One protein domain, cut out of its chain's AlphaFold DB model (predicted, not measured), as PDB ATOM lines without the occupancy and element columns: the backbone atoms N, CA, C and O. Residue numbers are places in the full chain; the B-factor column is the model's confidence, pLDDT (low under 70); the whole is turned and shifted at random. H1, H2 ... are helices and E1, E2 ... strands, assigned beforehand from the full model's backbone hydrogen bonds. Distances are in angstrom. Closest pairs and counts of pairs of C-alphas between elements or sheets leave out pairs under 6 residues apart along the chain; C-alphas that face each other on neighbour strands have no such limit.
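Overview. This is residues 71 to 181 of the 297 residues of an uncharacterized protein of Serratia fonticola (UniProt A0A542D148). Picture two antiparallel sheets face to face as a sandwich, four strands E4 E2 E6 E7 over three strands E1 E5 E3, with the strands of both running nearly along the same line, and a single helix, H1, beyond one end of it, where residues 166 to 181 stick out as a free arm. The chain passes back and forth between the two sheets before it closes the larger one with the hairpin E6 and E7 and leaves for the helix. The printed part has 111 residues, with seven named strands and then one named helix in the order E1 E2 E3 E4 E5 E6 E7 H1, and its class is mixed, helices and strands. It is only just extended, close to loose, with a radius of gyration of the C-alphas of 19.8 A, and the C-alphas span 71 by 26 by 24 A, a rod whose length owes much to the arm: without residues 166 to 181 the body spans 50 by 25 by 23 A.

Along the chain. Find C-alpha 73 at (-9.403, -35.573, 148.526); from there E1, residues 73 to 80, runs 23.1 A to C-alpha 80. Next look for E2, residues 88 to 95, 23.0 A long, and after three residues E3, residues 99 to 103. E4 holds residues 110 to 114. Find C-alpha 121 at (0.051, -20.832, 163.651), where E5, the longest strand by residues, begins; it holds residues 121 to 129 and is 26.6 A long. E6, residues 136 to 142, is 20.4 A long, and E7, residues 147 to 153, is 19.6 A long. Last comes H1, residues 162 to 180, which runs 27.0 A to C-alpha 180 at (5.397, -57.232, 113.704).

Arrangement. Begin with the sandwich, two sheets face to face: the parts that face each other are 8.3 A centre to centre, and their best planes are 17 degrees apart. In the larger sheet, E4 E2 E6 E7, the edge strands are E4 and E7, and the sheet is twisted, its strands' lines turning by 61 degrees from edge to edge. Look at N 91 and O 111, 2.9 A, for the antiparallel neighbours E4 and E2, and at N 94 and O 139, 2.8 A, for E2 and E6, also antiparallel. The hairpin E6 and E7 is antiparallel at 160 degrees, with N 140 and O 149 at 2.9 A. In the smaller sheet the inner strand E5 is antiparallel to E1, with N 76 and O 125 at 2.8 A, and to E3, with N 102 and O 126 at 2.8 A. Between the sheets, the closest C-alphas of E4 and E5 are those of Ser 114 and Ala 121, 5.2 A apart, and those of E1 and E4 are Tyr 80 and Leu 113, 6.3 A apart. E2 and E5 are near each other, while E1 and E7 are apart. H1 is not on either sheet; in its backbone every O i to N i+4 pair is within hydrogen-bond range. Just before it, residues 156 to 157 pair with residues 160 to 161, antiparallel.

Size, cuts and confidence. The two C-alphas farthest apart are those of Val 85 and Gly 181, 71.6 A. The printed part has no cut. The links E2 to E3 and E6 to E7 are tight, the others are short, and there is no long link. The mean pLDDT of the printed part is 79.1; look for values under 70 at residue 71, residues 83 to 86, residues 115 to 121 and residues 159 to 166, of which 162 to 166 belong to H1.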
ATOM      1  N   GLU A  71      -7.512 -40.586 145.662       63.12
ATOM      2  CA  GLU A  71      -7.695 -39.874 144.389       63.12
ATOM      3  C   GLU A  71      -8.503 -38.577 144.466       63.12
ATOM      4  O   GLU A  71      -8.175 -37.684 143.704       63.12
ATOM      5  N   LYS A  72      -9.521 -38.408 145.314       77.12
ATOM      6  CA  LYS A  72     -10.429 -37.238 145.225       77.12
ATOM      7  C   LYS A  72     -10.262 -36.180 146.302       77.12
ATOM      8  O   LYS A  72     -10.738 -35.066 146.095       77.12
ATOM      9  N   THR A  73      -9.577 -36.491 147.396       81.69
ATOM     10  CA  THR A  73      -9.403 -35.573 148.526       81.69
ATOM     11  C   THR A  73      -7.925 -35.360 148.825       81.69
ATOM     12  O   THR A  73      -7.137 -36.303 148.807       81.69
ATOM     13  N   LEU A  74      -7.567 -34.112 149.111       80.12
ATOM     14  CA  LEU A  74      -6.238 -33.691 149.525       80.12
ATOM     15  C   LEU A  74      -6.362 -32.829 150.786       80.12
ATOM     16  O   LEU A  74      -7.137 -31.871 150.815       80.12
ATOM     17  N   LEU A  75      -5.600 -33.175 151.822       81.19
ATOM     18  CA  LEU A  75      -5.473 -32.399 153.054       81.19
ATOM     19  C   LEU A  75      -4.049 -31.860 153.130       81.19
ATOM     20  O   LEU A  75      -3.105 -32.641 153.100       81.19
ATOM     21  N   LEU A  76      -3.899 -30.541 153.208       80.38
ATOM     22  CA  LEU A  76      -2.605 -29.867 153.275       80.38
ATOM     23  C   LEU A  76      -2.530 -29.048 154.566       80.38
ATOM     24  O   LEU A  76      -3.050 -27.927 154.610       80.38
ATOM     25  N   PRO A  77      -1.922 -29.590 155.630       80.38
ATOM     26  CA  PRO A  77      -1.599 -28.816 156.814       80.38
ATOM     27  C   PRO A  77      -0.533 -27.770 156.479       80.38
ATOM     28  O   PRO A  77       0.518 -28.068 155.914       80.38
ATOM     29  N   ILE A  78      -0.789 -26.527 156.857       80.56
ATOM     30  CA  ILE A  78       0.132 -25.412 156.689       80.56
ATOM     31  C   ILE A  78       0.389 -24.815 158.052       80.56
ATOM     32  O   ILE A  78      -0.543 -24.531 158.796       80.56
ATOM     33  N   SER A  79       1.657 -24.599 158.362       79.38
ATOM     34  CA  SER A  79       2.094 -23.935 159.576       79.38
ATOM     35  C   SER A  79       2.970 -22.729 159.265       79.38
ATOM     36  O   SER A  79       3.623 -22.650 158.226       79.38
ATOM     37  N   TYR A  80       2.966 -21.760 160.169       80.75
ATOM     38  CA  TYR A  80       3.743 -20.540 160.074       80.75
ATOM     39  C   TYR A  80       4.482 -20.288 161.386       80.75
ATOM     40  O   TYR A  80       3.886 -20.207 162.464       80.75
ATOM     41  N   LYS A  81       5.803 -20.149 161.286       76.00
ATOM     42  CA  LYS A  81       6.698 -19.775 162.376       76.00
ATOM     43  C   LYS A  81       7.292 -18.398 162.062       76.00
ATOM     44  O   LYS A  81       8.243 -18.311 161.284       76.00
ATOM     45  N   PRO A  82       6.738 -17.310 162.615       70.31
ATOM     46  CA  PRO A  82       7.228 -15.972 162.334       70.31
ATOM     47  C   PRO A  82       8.598 -15.724 162.954       70.31
ATOM     48  O   PRO A  82       8.989 -16.336 163.946       70.31
ATOM     49  N   ILE A  83       9.283 -14.727 162.398       66.06
ATOM     50  CA  ILE A  83      10.545 -14.194 162.926       66.06
ATOM     51  C   ILE A  83      10.286 -13.209 164.095       66.06
ATOM     52  O   ILE A  83      11.205 -12.873 164.835       66.06
ATOM     53  N   GLY A  84       9.034 -12.780 164.319       66.69
ATOM     54  CA  GLY A  84       8.649 -11.874 165.408       66.69
ATOM     55  C   GLY A  84       7.216 -12.082 165.916       66.69
ATOM     56  O   GLY A  84       6.345 -12.563 165.192       66.69
ATOM     57  N   VAL A  85       6.967 -11.715 167.174       65.81
ATOM     58  CA  VAL A  85       5.647 -11.826 167.820       65.81
ATOM     59  C   VAL A  85       4.657 -10.846 167.180       65.81
ATOM     60  O   VAL A  85       5.000  -9.697 166.914       65.81
ATOM     61  N   GLY A  86       3.425 -11.296 166.923       68.19
ATOM     62  CA  GLY A  86       2.358 -10.466 166.345       68.19
ATOM     63  C   GLY A  86       2.398 -10.315 164.820       68.19
ATOM     64  O   GLY A  86       1.533  -9.650 164.254       68.19
ATOM     65  N   VAL A  87       3.359 -10.947 164.138       76.25
ATOM     66  CA  VAL A  87       3.389 -10.986 162.671       76.25
ATOM     67  C   VAL A  87       2.335 -11.972 162.166       76.25
ATOM     68  O   VAL A  87       2.256 -13.112 162.626       76.25
ATOM     69  N   VAL A  88       1.532 -11.520 161.204       82.31
ATOM     70  CA  VAL A  88       0.495 -12.317 160.541       82.31
ATOM     71  C   VAL A  88       0.931 -12.615 159.113       82.31
ATOM     72  O   VAL A  88       1.387 -11.718 158.401       82.31
ATOM     73  N   MET A  89       0.756 -13.862 158.679       84.88
ATOM     74  CA  MET A  89       0.967 -14.274 157.298       84.88
ATOM     75  C   MET A  89      -0.372 -14.609 156.625       84.88
ATOM     76  O   MET A  89      -0.926 -15.682 156.870       84.88
ATOM     77  N   PRO A  90      -0.905 -13.711 155.781       88.75
ATOM     78  CA  PRO A  90      -2.034 -14.020 154.922       88.75
ATOM     79  C   PRO A  90      -1.594 -14.936 153.772       88.75
ATOM     80  O   PRO A  90      -0.675 -14.610 153.012       88.75
ATOM     81  N   VAL A  91      -2.267 -16.078 153.650       88.25
ATOM     82  CA  VAL A  91      -2.062 -17.073 152.594       88.25
ATOM     83  C   VAL A  91      -3.353 -17.219 151.801       88.25
ATOM     84  O   VAL A  91      -4.410 -17.478 152.373       88.25
ATOM     85  N   GLU A  92      -3.263 -17.057 150.487       92.75
ATOM     86  CA  GLU A  92      -4.359 -17.280 149.544       92.75
ATOM     87  C   GLU A  92      -4.162 -18.617 148.821       92.75
ATOM     88  O   GLU A  92      -3.032 -18.966 148.479       92.75
ATOM     89  N   PHE A  93      -5.244 -19.352 148.552       90.94
ATOM     90  CA  PHE A  93      -5.207 -20.437 147.569       90.94
ATOM     91  C   PHE A  93      -5.892 -20.040 146.260       90.94
ATOM     92  O   PHE A  93      -6.892 -19.322 146.229       90.94
ATOM     93  N   ASN A  94      -5.384 -20.600 145.171       90.94
ATOM     94  CA  ASN A  94      -6.039 -20.664 143.876       90.94
ATOM     95  C   ASN A  94      -5.991 -22.114 143.381       90.94
ATOM     96  O   ASN A  94      -5.119 -22.879 143.783       90.94
ATOM     97  N   ASN A  95      -6.927 -22.534 142.542       90.25
ATOM     98  CA  ASN A  95      -7.038 -23.936 142.159       90.25
ATOM     99  C   ASN A  95      -7.642 -24.104 140.766       90.25
ATOM    100  O   ASN A  95      -8.321 -23.217 140.250       90.25
ATOM    101  N   SER A  96      -7.402 -25.268 140.163       88.00
ATOM    102  CA  SER A  96      -8.043 -25.658 138.906       88.00
ATOM    103  C   SER A  96      -9.580 -25.711 139.042       88.00
ATOM    104  O   SER A  96     -10.074 -25.948 140.147       88.00
ATOM    105  N   PRO A  97     -10.350 -25.513 137.951       88.00
ATOM    106  CA  PRO A  97     -11.816 -25.400 138.000       88.00
ATOM    107  C   PRO A  97     -12.554 -26.620 138.565       88.00
ATOM    108  O   PRO A  97     -13.673 -26.502 139.050       88.00
ATOM    109  N   ASP A  98     -11.938 -27.794 138.477       87.06
ATOM    110  CA  ASP A  98     -12.450 -29.078 138.955       87.06
ATOM    111  C   ASP A  98     -12.164 -29.336 140.440       87.06
ATOM    112  O   ASP A  98     -12.614 -30.340 140.991       87.06
ATOM    113  N   ILE A  99     -11.407 -28.446 141.083       89.81
ATOM    114  CA  ILE A  99     -11.051 -28.518 142.494       89.81
ATOM    115  C   ILE A  99     -11.929 -27.543 143.284       89.81
ATOM    116  O   ILE A  99     -12.195 -26.420 142.869       89.81
ATOM    117  N   ASN A 100     -12.346 -27.959 144.471       91.50
ATOM    118  CA  ASN A 100     -12.947 -27.097 145.474       91.50
ATOM    119  C   ASN A 100     -12.120 -27.175 146.756       91.50
ATOM    120  O   ASN A 100     -11.872 -28.279 147.241       91.50
ATOM    121  N   CYS A 101     -11.699 -26.034 147.299       91.19
ATOM    122  CA  CYS A 101     -10.837 -25.965 148.478       91.19
ATOM    123  C   CYS A 101     -11.458 -25.114 149.595       91.19
ATOM    124  O   CYS A 101     -12.242 -24.203 149.339       91.19
ATOM    125  N   SER A 102     -11.094 -25.410 150.843       91.25
ATOM    126  CA  SER A 102     -11.540 -24.680 152.036       91.25
ATOM    127  C   SER A 102     -10.486 -24.732 153.142       91.25
ATOM    128  O   SER A 102      -9.854 -25.773 153.337       91.25
ATOM    129  N   TRP A 103     -10.310 -23.632 153.876       89.69
ATOM    130  CA  TRP A 103      -9.440 -23.569 155.058       89.69
ATOM    131  C   TRP A 103     -10.217 -23.988 156.296       89.69
ATOM    132  O   TRP A 103     -11.203 -23.336 156.623       89.69
ATOM    133  N   ASP A 104      -9.806 -25.047 156.990       84.44
ATOM    134  CA  ASP A 104     -10.444 -25.504 158.236       84.44
ATOM    135  C   ASP A 104     -11.978 -25.656 158.112       84.44
ATOM    136  O   ASP A 104     -12.741 -25.396 159.040       84.44
ATOM    137  N   ASN A 105     -12.436 -26.093 156.929       80.75
ATOM    138  CA  ASN A 105     -13.846 -26.201 156.514       80.75
ATOM    139  C   ASN A 105     -14.598 -24.863 156.346       80.75
ATOM    140  O   ASN A 105     -15.823 -24.849 156.229       80.75
ATOM    141  N   THR A 106     -13.883 -23.743 156.280       84.94
ATOM    142  CA  THR A 106     -14.418 -22.431 155.903       84.94
ATOM    143  C   THR A 106     -14.135 -22.138 154.423       84.94
ATOM    144  O   THR A 106     -13.016 -22.355 153.952       84.94
ATOM    145  N   PRO A 107     -15.111 -21.624 153.654       81.81
ATOM    146  CA  PRO A 107     -14.969 -21.385 152.212       81.81
ATOM    147  C   PRO A 107     -14.153 -20.121 151.884       81.81
ATOM    148  O   PRO A 107     -14.195 -19.618 150.761       81.81
ATOM    149  N   ASN A 108     -13.442 -19.565 152.864       87.94
ATOM    150  CA  ASN A 108     -12.620 -18.382 152.669       87.94
ATOM    151  C   ASN A 108     -11.438 -18.733 151.766       87.94
ATOM    152  O   ASN A 108     -10.807 -19.765 151.957       87.94
ATOM    153  N   LYS A 109     -11.103 -17.863 150.810       88.38
ATOM    154  CA  LYS A 109      -9.915 -18.046 149.955       88.38
ATOM    155  C   LYS A 109      -8.605 -17.737 150.673       88.38
ATOM    156  O   LYS A 109      -7.558 -18.277 150.323       88.38
ATOM    157  N   ILE A 110      -8.673 -16.874 151.684       90.38
ATOM    158  CA  ILE A 110      -7.519 -16.361 152.418       90.38
ATOM    159  C   ILE A 110      -7.610 -16.825 153.870       90.38
ATOM    160  O   ILE A 110      -8.661 -16.685 154.498       90.38
ATOM    161  N   VAL A 111      -6.497 -17.319 154.408       90.12
ATOM    162  CA  VAL A 111      -6.314 -17.575 155.839       90.12
ATOM    163  C   VAL A 111      -5.197 -16.693 156.380       90.12
ATOM    164  O   VAL A 111      -4.180 -16.486 155.723       90.12
ATOM    165  N   SER A 112      -5.392 -16.139 157.573       88.06
ATOM    166  CA  SER A 112      -4.381 -15.340 158.267       88.06
ATOM    167  C   SER A 112      -3.734 -16.178 159.360       88.06
ATOM    168  O   SER A 112      -4.329 -16.402 160.412       88.06
ATOM    169  N   LEU A 113      -2.512 -16.642 159.111       84.75
ATOM    170  CA  LEU A 113      -1.747 -17.413 160.083       84.75
ATOM    171  C   LEU A 113      -1.090 -16.446 161.070       84.75
ATOM    172  O   LEU A 113      -0.261 -15.624 160.681       84.75
ATOM    173  N   SER A 114      -1.468 -16.524 162.345       76.44
ATOM    174  CA  SER A 114      -0.893 -15.703 163.417       76.44
ATOM    175  C   SER A 114      -0.313 -16.595 164.507       76.44
ATOM    176  O   SER A 114      -0.956 -17.544 164.954       76.44
ATOM    177  N   PHE A 115       0.931 -16.328 164.896       67.56
ATOM    178  CA  PHE A 115       1.603 -17.098 165.940       67.56
ATOM    179  C   PHE A 115       1.208 -16.593 167.317       67.56
ATOM    180  O   PHE A 115       1.257 -15.393 167.590       67.56
ATOM    181  N   ASN A 116       0.884 -17.534 168.195       60.66
ATOM    182  CA  ASN A 116       0.735 -17.299 169.619       60.66
ATOM    183  C   ASN A 116       1.748 -18.201 170.329       60.66
ATOM    184  O   ASN A 116       1.877 -19.363 169.970       60.66
ATOM    185  N   GLU A 117       2.446 -17.710 171.351       56.38
ATOM    186  CA  GLU A 117       3.471 -18.476 172.085       56.38
ATOM    187  C   GLU A 117       2.963 -19.822 172.650       56.38
ATOM    188  O   GLU A 117       3.765 -20.691 172.986       56.38
ATOM    189  N   LYS A 118       1.637 -20.025 172.723       52.41
ATOM    190  CA  LYS A 118       0.992 -21.292 173.107       52.41
ATOM    191  C   LYS A 118       0.629 -22.240 171.953       52.41
ATOM    192  O   LYS A 118       0.377 -23.411 172.226       52.41
ATOM    193  N   TYR A 119       0.572 -21.772 170.705       53.06
ATOM    194  CA  TYR A 119       0.105 -22.550 169.550       53.06
ATOM    195  C   TYR A 119       0.886 -22.177 168.283       53.06
ATOM    196  O   TYR A 119       0.944 -21.009 167.900       53.06
ATOM    197  N   ASN A 120       1.430 -23.177 167.583       57.78
ATOM    198  CA  ASN A 120       1.924 -22.970 166.221       57.78
ATOM    199  C   ASN A 120       0.781 -22.415 165.360       57.78
ATOM    200  O   ASN A 120      -0.335 -22.933 165.416       57.78
ATOM    201  N   ALA A 121       1.045 -21.368 164.572       65.62
ATOM    202  CA  ALA A 121       0.051 -20.832 163.651       65.62
ATOM    203  C   ALA A 121      -0.183 -21.871 162.558       65.62
ATOM    204  O   ALA A 121       0.680 -22.030 161.701       65.62
ATOM    205  N   ALA A 122      -1.289 -22.608 162.609       77.88
ATOM    206  CA  ALA A 122      -1.566 -23.678 161.664       77.88
ATOM    207  C   ALA A 122      -2.990 -23.583 161.116       77.88
ATOM    208  O   ALA A 122      -3.911 -23.223 161.846       77.88
ATOM    209  N   ALA A 123      -3.147 -23.917 159.841       84.62
ATOM    210  CA  ALA A 123      -4.426 -24.083 159.163       84.62
ATOM    211  C   ALA A 123      -4.333 -25.284 158.225       84.62
ATOM    212  O   ALA A 123      -3.260 -25.591 157.709       84.62
ATOM    213  N   THR A 124      -5.447 -25.955 157.971       85.06
ATOM    214  CA  THR A 124      -5.499 -27.076 157.030       85.06
ATOM    215  C   THR A 124      -6.294 -26.681 155.798       85.06
ATOM    216  O   THR A 124      -7.480 -26.357 155.889       85.06
ATOM    217  N   LEU A 125      -5.663 -26.748 154.625       87.75
ATOM    218  CA  LEU A 125      -6.367 -26.633 153.355       87.75
ATOM    219  C   LEU A 125      -6.926 -27.999 152.970       87.75
ATOM    220  O   LEU A 125      -6.182 -28.933 152.674       87.75
ATOM    221  N   LYS A 126      -8.249 -28.109 152.946       88.81
ATOM    222  CA  LYS A 126      -8.950 -29.285 152.438       88.81
ATOM    223  C   LYS A 126      -9.421 -29.013 151.023       88.81
ATOM    224  O   LYS A 126     -10.258 -28.134 150.827       88.81
ATOM    225  N   CYS A 127      -8.929 -29.795 150.071       88.44
ATOM    226  CA  CYS A 127      -9.316 -29.729 148.670       88.44
ATOM    227  C   CYS A 127      -9.960 -31.038 148.213       88.44
ATOM    228  O   CYS A 127      -9.493 -32.127 148.537       88.44
ATOM    229  N   THR A 128     -11.022 -30.934 147.424       89.38
ATOM    230  CA  THR A 128     -11.710 -32.063 146.792       89.38
ATOM    231  C   THR A 128     -11.822 -31.817 145.301       89.38
ATOM    232  O   THR A 128     -12.183 -30.706 144.916       89.38
ATOM    233  N   ARG A 129     -11.576 -32.827 144.467       87.69
ATOM    234  CA  ARG A 129     -11.758 -32.716 143.013       87.69
ATOM    235  C   ARG A 129     -12.940 -33.531 142.505       87.69
ATOM    236  O   ARG A 129     -13.191 -34.638 142.986       87.69
ATOM    237  N   SER A 130     -13.653 -32.994 141.520       86.56
ATOM    238  CA  SER A 130     -14.803 -33.656 140.895       86.56
ATOM    239  C   SER A 130     -14.394 -34.714 139.868       86.56
ATOM    240  O   SER A 130     -15.063 -35.742 139.757       86.56
ATOM    241  N   ASP A 131     -13.290 -34.486 139.152       82.81
ATOM    242  CA  ASP A 131     -12.787 -35.361 138.092       82.81
ATOM    243  C   ASP A 131     -11.322 -35.723 138.348       82.81
ATOM    244  O   ASP A 131     -10.435 -34.872 138.319       82.81
ATOM    245  N   SER A 132     -11.069 -37.002 138.616       79.25
ATOM    246  CA  SER A 132      -9.719 -37.500 138.845       79.25
ATOM    247  C   SER A 132      -8.950 -37.799 137.568       79.25
ATOM    248  O   SER A 132      -7.736 -37.943 137.646       79.25
ATOM    249  N   SER A 133      -9.605 -37.871 136.407       73.88
ATOM    250  CA  SER A 133      -8.997 -38.302 135.142       73.88
ATOM    251  C   SER A 133      -8.120 -37.242 134.471       73.88
ATOM    252  O   SER A 133      -7.355 -37.561 133.558       73.88
ATOM    253  N   GLN A 134      -8.181 -35.999 134.947       76.19
ATOM    254  CA  GLN A 134      -7.396 -34.875 134.448       76.19
ATOM    255  C   GLN A 134      -6.330 -34.418 135.447       76.19
ATOM    256  O   GLN A 134      -6.390 -34.694 136.646       76.19
ATOM    257  N   ASN A 135      -5.305 -33.750 134.919       79.06
ATOM    258  CA  ASN A 135      -4.287 -33.111 135.741       79.06
ATOM    259  C   ASN A 135      -4.819 -31.776 136.248       79.06
ATOM    260  O   ASN A 135      -5.294 -30.959 135.459       79.06
ATOM    261  N   SER A 136      -4.628 -31.534 137.535       82.19
ATOM    262  CA  SER A 136      -5.106 -30.334 138.210       82.19
ATOM    263  C   SER A 136      -3.998 -29.776 139.098       82.19
ATOM    264  O   SER A 136      -2.956 -30.405 139.291       82.19
ATOM    265  N   SER A 137      -4.165 -28.566 139.615       82.69
ATOM    266  CA  SER A 137      -3.155 -27.940 140.471       82.69
ATOM    267  C   SER A 137      -3.785 -27.019 141.498       82.69
ATOM    268  O   SER A 137      -4.824 -26.409 141.244       82.69
ATOM    269  N   ILE A 138      -3.122 -26.910 142.643       86.56
ATOM    270  CA  ILE A 138      -3.446 -25.954 143.698       86.56
ATOM    271  C   ILE A 138      -2.257 -25.014 143.825       86.56
ATOM    272  O   ILE A 138      -1.118 -25.462 143.918       86.56
ATOM    273  N   ILE A 139      -2.517 -23.717 143.809       86.56
ATOM    274  CA  ILE A 139      -1.516 -22.678 143.973       86.56
ATOM    275  C   ILE A 139      -1.718 -22.030 145.336       86.56
ATOM    276  O   ILE A 139      -2.819 -21.591 145.644       86.56
ATOM    277  N   LEU A 140      -0.664 -21.959 146.143       87.00
ATOM    278  CA  LEU A 140      -0.660 -21.243 147.417       87.00
ATOM    279  C   LEU A 140       0.179 -19.984 147.283       87.00
ATOM    280  O   LEU A 140       1.328 -20.076 146.864       87.00
ATOM    281  N   THR A 141      -0.355 -18.835 147.678       87.00
ATOM    282  CA  THR A 141       0.317 -17.539 147.558       87.00
ATOM    283  C   THR A 141       0.459 -16.887 148.926       87.00
ATOM    284  O   THR A 141      -0.531 -16.644 149.614       87.00
ATOM    285  N   SER A 142       1.690 -16.552 149.314       86.56
ATOM    286  CA  SER A 142       1.948 -15.674 150.460       86.56
ATOM    287  C   SER A 142       1.731 -14.222 150.039       86.56
ATOM    288  O   SER A 142       2.540 -13.671 149.290       86.56
ATOM    289  N   LEU A 143       0.661 -13.577 150.510       85.19
ATOM    290  CA  LEU A 143       0.295 -12.233 150.037       85.19
ATOM    291  C   LEU A 143       1.279 -11.145 150.490       85.19
ATOM    292  O   LEU A 143       1.470 -10.161 149.783       85.19
ATOM    293  N   ASN A 144       1.954 -11.332 151.626       81.94
ATOM    294  CA  ASN A 144       2.945 -10.366 152.113       81.94
ATOM    295  C   ASN A 144       4.241 -10.370 151.291       81.94
ATOM    296  O   ASN A 144       4.973  -9.386 151.306       81.94
ATOM    297  N   GLN A 145       4.559 -11.488 150.634       76.75
ATOM    298  CA  GLN A 145       5.857 -11.689 149.986       76.75
ATOM    299  C   GLN A 145       5.756 -11.975 148.485       76.75
ATOM    300  O   GLN A 145       6.774 -11.980 147.802       76.75
ATOM    301  N   GLY A 146       4.548 -12.211 147.964       78.00
ATOM    302  CA  GLY A 146       4.318 -12.519 146.551       78.00
ATOM    303  C   GLY A 146       4.941 -13.843 146.097       78.00
ATOM    304  O   GLY A 146       5.264 -13.989 144.922       78.00
ATOM    305  N   VAL A 147       5.168 -14.780 147.024       78.69
ATOM    306  CA  VAL A 147       5.755 -16.096 146.732       78.69
ATOM    307  C   VAL A 147       4.643 -17.121 146.546       78.69
ATOM    308  O   VAL A 147       3.746 -17.216 147.387       78.69
ATOM    309  N   ASN A 148       4.738 -17.914 145.475       81.06
ATOM    310  CA  ASN A 148       3.691 -18.839 145.048       81.06
ATOM    311  C   ASN A 148       4.227 -20.280 145.031       81.06
ATOM    312  O   ASN A 148       5.272 -20.521 144.433       81.06
ATOM    313  N   ILE A 149       3.497 -21.245 145.595       74.56
ATOM    314  CA  ILE A 149       3.723 -22.693 145.419       74.56
ATOM    315  C   ILE A 149       2.721 -23.216 144.422       74.56
ATOM    316  O   ILE A 149       1.541 -22.953 144.591       74.56
ATOM    317  N   SER A 150       3.157 -24.033 143.467       76.75
ATOM    318  CA  SER A 150       2.249 -24.898 142.715       76.75
ATOM    319  C   SER A 150       2.355 -26.332 143.226       76.75
ATOM    320  O   SER A 150       3.440 -26.917 143.239       76.75
ATOM    321  N   ILE A 151       1.225 -26.884 143.655       76.19
ATOM    322  CA  ILE A 151       1.051 -28.262 144.100       76.19
ATOM    323  C   ILE A 151       0.335 -29.009 142.967       76.19
ATOM    324  O   ILE A 151      -0.876 -28.834 142.784       76.19
ATOM    325  N   PRO A 152       1.055 -29.812 142.165       73.94
ATOM    326  CA  PRO A 152       0.441 -30.576 141.089       73.94
ATOM    327  C   PRO A 152      -0.375 -31.748 141.649       73.94
ATOM    328  O   PRO A 152       0.123 -32.553 142.435       73.94
ATOM    329  N   TRP A 153      -1.611 -31.896 141.178       77.38
ATOM    330  CA  TRP A 153      -2.502 -33.016 141.463       77.38
ATOM    331  C   TRP A 153      -2.683 -33.848 140.188       77.38
ATOM    332  O   TRP A 153      -3.471 -33.519 139.304       77.38
ATOM    333  N   GLY A 154      -1.894 -34.919 140.064       73.31
ATOM    334  CA  GLY A 154      -1.874 -35.750 138.854       73.31
ATOM    335  C   GLY A 154      -3.202 -36.460 138.575       73.31
ATOM    336  O   GLY A 154      -3.978 -36.722 139.492       73.31
ATOM    337  N   ALA A 155      -3.440 -36.807 137.312       74.94
ATOM    338  CA  ALA A 155      -4.574 -37.620 136.890       74.94
ATOM    339  C   ALA A 155      -4.486 -39.065 137.424       74.94
ATOM    340  O   ALA A 155      -3.424 -39.692 137.374       74.94
ATOM    341  N   TYR A 156      -5.612 -39.605 137.884       72.31
ATOM    342  CA  TYR A 156      -5.817 -40.978 138.336       72.31
ATOM    343  C   TYR A 156      -7.064 -41.576 137.688       72.31
ATOM    344  O   TYR A 156      -8.098 -40.915 137.553       72.31
ATOM    345  N   LYS A 157      -6.962 -42.847 137.318       71.56
ATOM    346  CA  LYS A 157      -8.062 -43.656 136.813       71.56
ATOM    347  C   LYS A 157      -7.957 -45.044 137.440       71.56
ATOM    348  O   LYS A 157      -6.904 -45.669 137.346       71.56
ATOM    349  N   ASP A 158      -9.034 -45.502 138.073       70.44
ATOM    350  CA  ASP A 158      -9.153 -46.845 138.656       70.44
ATOM    351  C   ASP A 158      -8.029 -47.210 139.653       70.44
ATOM    352  O   ASP A 158      -7.505 -48.322 139.647       70.44
ATOM    353  N   GLY A 159      -7.606 -46.272 140.503       63.91
ATOM    354  CA  GLY A 159      -6.534 -46.465 141.487       63.91
ATOM    355  C   GLY A 159      -5.122 -46.257 140.934       63.91
ATOM    356  O   GLY A 159      -4.150 -46.333 141.688       63.91
ATOM    357  N   VAL A 160      -4.976 -45.993 139.630       62.41
ATOM    358  CA  VAL A 160      -3.682 -45.902 138.942       62.41
ATOM    359  C   VAL A 160      -3.469 -44.499 138.384       62.41
ATOM    360  O   VAL A 160      -4.348 -43.915 137.751       62.41
ATOM    361  N   LYS A 161      -2.264 -43.946 138.571       64.88
ATOM    362  CA  LYS A 161      -1.872 -42.672 137.952       64.88
ATOM    363  C   LYS A 161      -1.971 -42.800 136.426       64.88
ATOM    364  O   LYS A 161      -1.298 -43.635 135.822       64.88
ATOM    365  N   TYR A 162      -2.784 -41.960 135.793       64.44
ATOM    366  CA  TYR A 162      -3.122 -42.064 134.369       64.44
ATOM    367  C   TYR A 162      -1.890 -41.971 133.450       64.44
ATOM    368  O   TYR A 162      -1.827 -42.653 132.430       64.44
ATOM    369  N   SER A 163      -0.867 -41.196 133.838       65.50
ATOM    370  CA  SER A 163       0.398 -41.119 133.088       65.50
ATOM    371  C   SER A 163       1.100 -42.477 132.987       65.50
ATOM    372  O   SER A 163       1.616 -42.816 131.929       65.50
ATOM    373  N   SER A 164       1.042 -43.297 134.039       65.81
ATOM    374  CA  SER A 164       1.637 -44.637 134.050       65.81
ATOM    375  C   SER A 164       0.877 -45.618 133.154       65.81
ATOM    376  O   SER A 164       1.491 -46.485 132.537       65.81
ATOM    377  N   LEU A 165      -0.446 -45.464 133.026       67.19
ATOM    378  CA  LEU A 165      -1.245 -46.250 132.084       67.19
ATOM    379  C   LEU A 165      -0.931 -45.865 130.630       67.19
ATOM    380  O   LEU A 165      -0.769 -46.739 129.783       67.19
ATOM    381  N   ALA A 166      -0.793 -44.567 130.344       67.94
ATOM    382  CA  ALA A 166      -0.398 -44.083 129.023       67.94
ATOM    383  C   ALA A 166       1.017 -44.551 128.637       67.94
ATOM    384  O   ALA A 166       1.232 -45.028 127.525       67.94
ATOM    385  N   GLU A 167       1.976 -44.488 129.564       71.69
ATOM    386  CA  GLU A 167       3.328 -45.028 129.375       71.69
ATOM    387  C   GLU A 167       3.319 -46.537 129.115       71.69
ATOM    388  O   GLU A 167       4.032 -47.021 128.231       71.69
ATOM    389  N   LEU A 168       2.495 -47.286 129.854       77.50
ATOM    390  CA  LEU A 168       2.342 -48.723 129.656       77.50
ATOM    391  C   LEU A 168       1.752 -49.037 128.278       77.50
ATOM    392  O   LEU A 168       2.289 -49.895 127.580       77.50
ATOM    393  N   ASN A 169       0.713 -48.314 127.860       80.69
ATOM    394  CA  ASN A 169       0.117 -48.461 126.533       80.69
ATOM    395  C   ASN A 169       1.139 -48.167 125.431       80.69
ATOM    396  O   ASN A 169       1.326 -48.997 124.545       80.69
ATOM    397  N   ASN A 170       1.893 -47.072 125.544       77.50
ATOM    398  CA  ASN A 170       2.959 -46.742 124.596       77.50
ATOM    399  C   ASN A 170       4.025 -47.848 124.523       77.50
ATOM    400  O   ASN A 170       4.527 -48.179 123.447       77.50
ATOM    401  N   LYS A 171       4.379 -48.457 125.662       83.19
ATOM    402  CA  LYS A 171       5.336 -49.569 125.704       83.19
ATOM    403  C   LYS A 171       4.776 -50.833 125.048       83.19
ATOM    404  O   LYS A 171       5.509 -51.501 124.322       83.19
ATOM    405  N   ILE A 172       3.503 -51.150 125.280       87.88
ATOM    406  CA  ILE A 172       2.807 -52.277 124.641       87.88
ATOM    407  C   ILE A 172       2.746 -52.070 123.126       87.88
ATOM    408  O   ILE A 172       3.076 -52.985 122.375       87.88
ATOM    409  N   GLU A 173       2.389 -50.872 122.669       84.25
ATOM    410  CA  GLU A 173       2.344 -50.536 121.245       84.25
ATOM    411  C   GLU A 173       3.717 -50.659 120.589       84.25
ATOM    412  O   GLU A 173       3.841 -51.264 119.522       84.25
ATOM    413  N   LYS A 174       4.768 -50.168 121.255       84.81
ATOM    414  CA  LYS A 174       6.144 -50.304 120.776       84.81
ATOM    415  C   LYS A 174       6.567 -51.769 120.663       84.81
ATOM    416  O   LYS A 174       7.053 -52.174 119.612       84.81
ATOM    417  N   LEU A 175       6.341 -52.575 121.702       85.19
ATOM    418  CA  LEU A 175       6.664 -54.007 121.683       85.19
ATOM    419  C   LEU A 175       5.865 -54.759 120.610       85.19
ATOM    420  O   LEU A 175       6.404 -55.618 119.917       85.19
ATOM    421  N   SER A 176       4.590 -54.410 120.437       84.00
ATOM    422  CA  SER A 176       3.737 -54.962 119.381       84.00
ATOM    423  C   SER A 176       4.267 -54.606 117.988       84.00
ATOM    424  O   SER A 176       4.341 -55.467 117.111       84.00
ATOM    425  N   SER A 177       4.706 -53.361 117.786       81.31
ATOM    426  CA  SER A 177       5.326 -52.906 116.538       81.31
ATOM    427  C   SER A 177       6.642 -53.636 116.245       81.31
ATOM    428  O   SER A 177       6.829 -54.132 115.135       81.31
ATOM    429  N   GLU A 178       7.515 -53.785 117.243       82.94
ATOM    430  CA  GLU A 178       8.775 -54.526 117.110       82.94
ATOM    431  C   GLU A 178       8.528 -56.000 116.751       82.94
ATOM    432  O   GLU A 178       9.188 -56.540 115.864       82.94
ATOM    433  N   LEU A 179       7.527 -56.643 117.364       79.94
ATOM    434  CA  LEU A 179       7.157 -58.028 117.054       79.94
ATOM    435  C   LEU A 179       6.580 -58.201 115.642       79.94
ATOM    436  O   LEU A 179       6.813 -59.240 115.021       79.94
ATOM    437  N   LYS A 180       5.875 -57.199 115.099       78.88
ATOM    438  CA  LYS A 180       5.397 -57.232 113.704       78.88
ATOM    439  C   LYS A 180       6.546 -57.290 112.695       78.88
ATOM    440  O   LYS A 180       6.392 -57.922 111.654       78.88
ATOM    441  N   GLY A 181       7.704 -56.708 113.014       78.75
ATOM    442  CA  GLY A 181       8.893 -56.758 112.154       78.75
ATOM    443  C   GLY A 181       9.449 -58.169 111.921       78.75
ATOM    444  O   GLY A 181      10.175 -58.381 110.955       78.75
TER     445      GLY A 181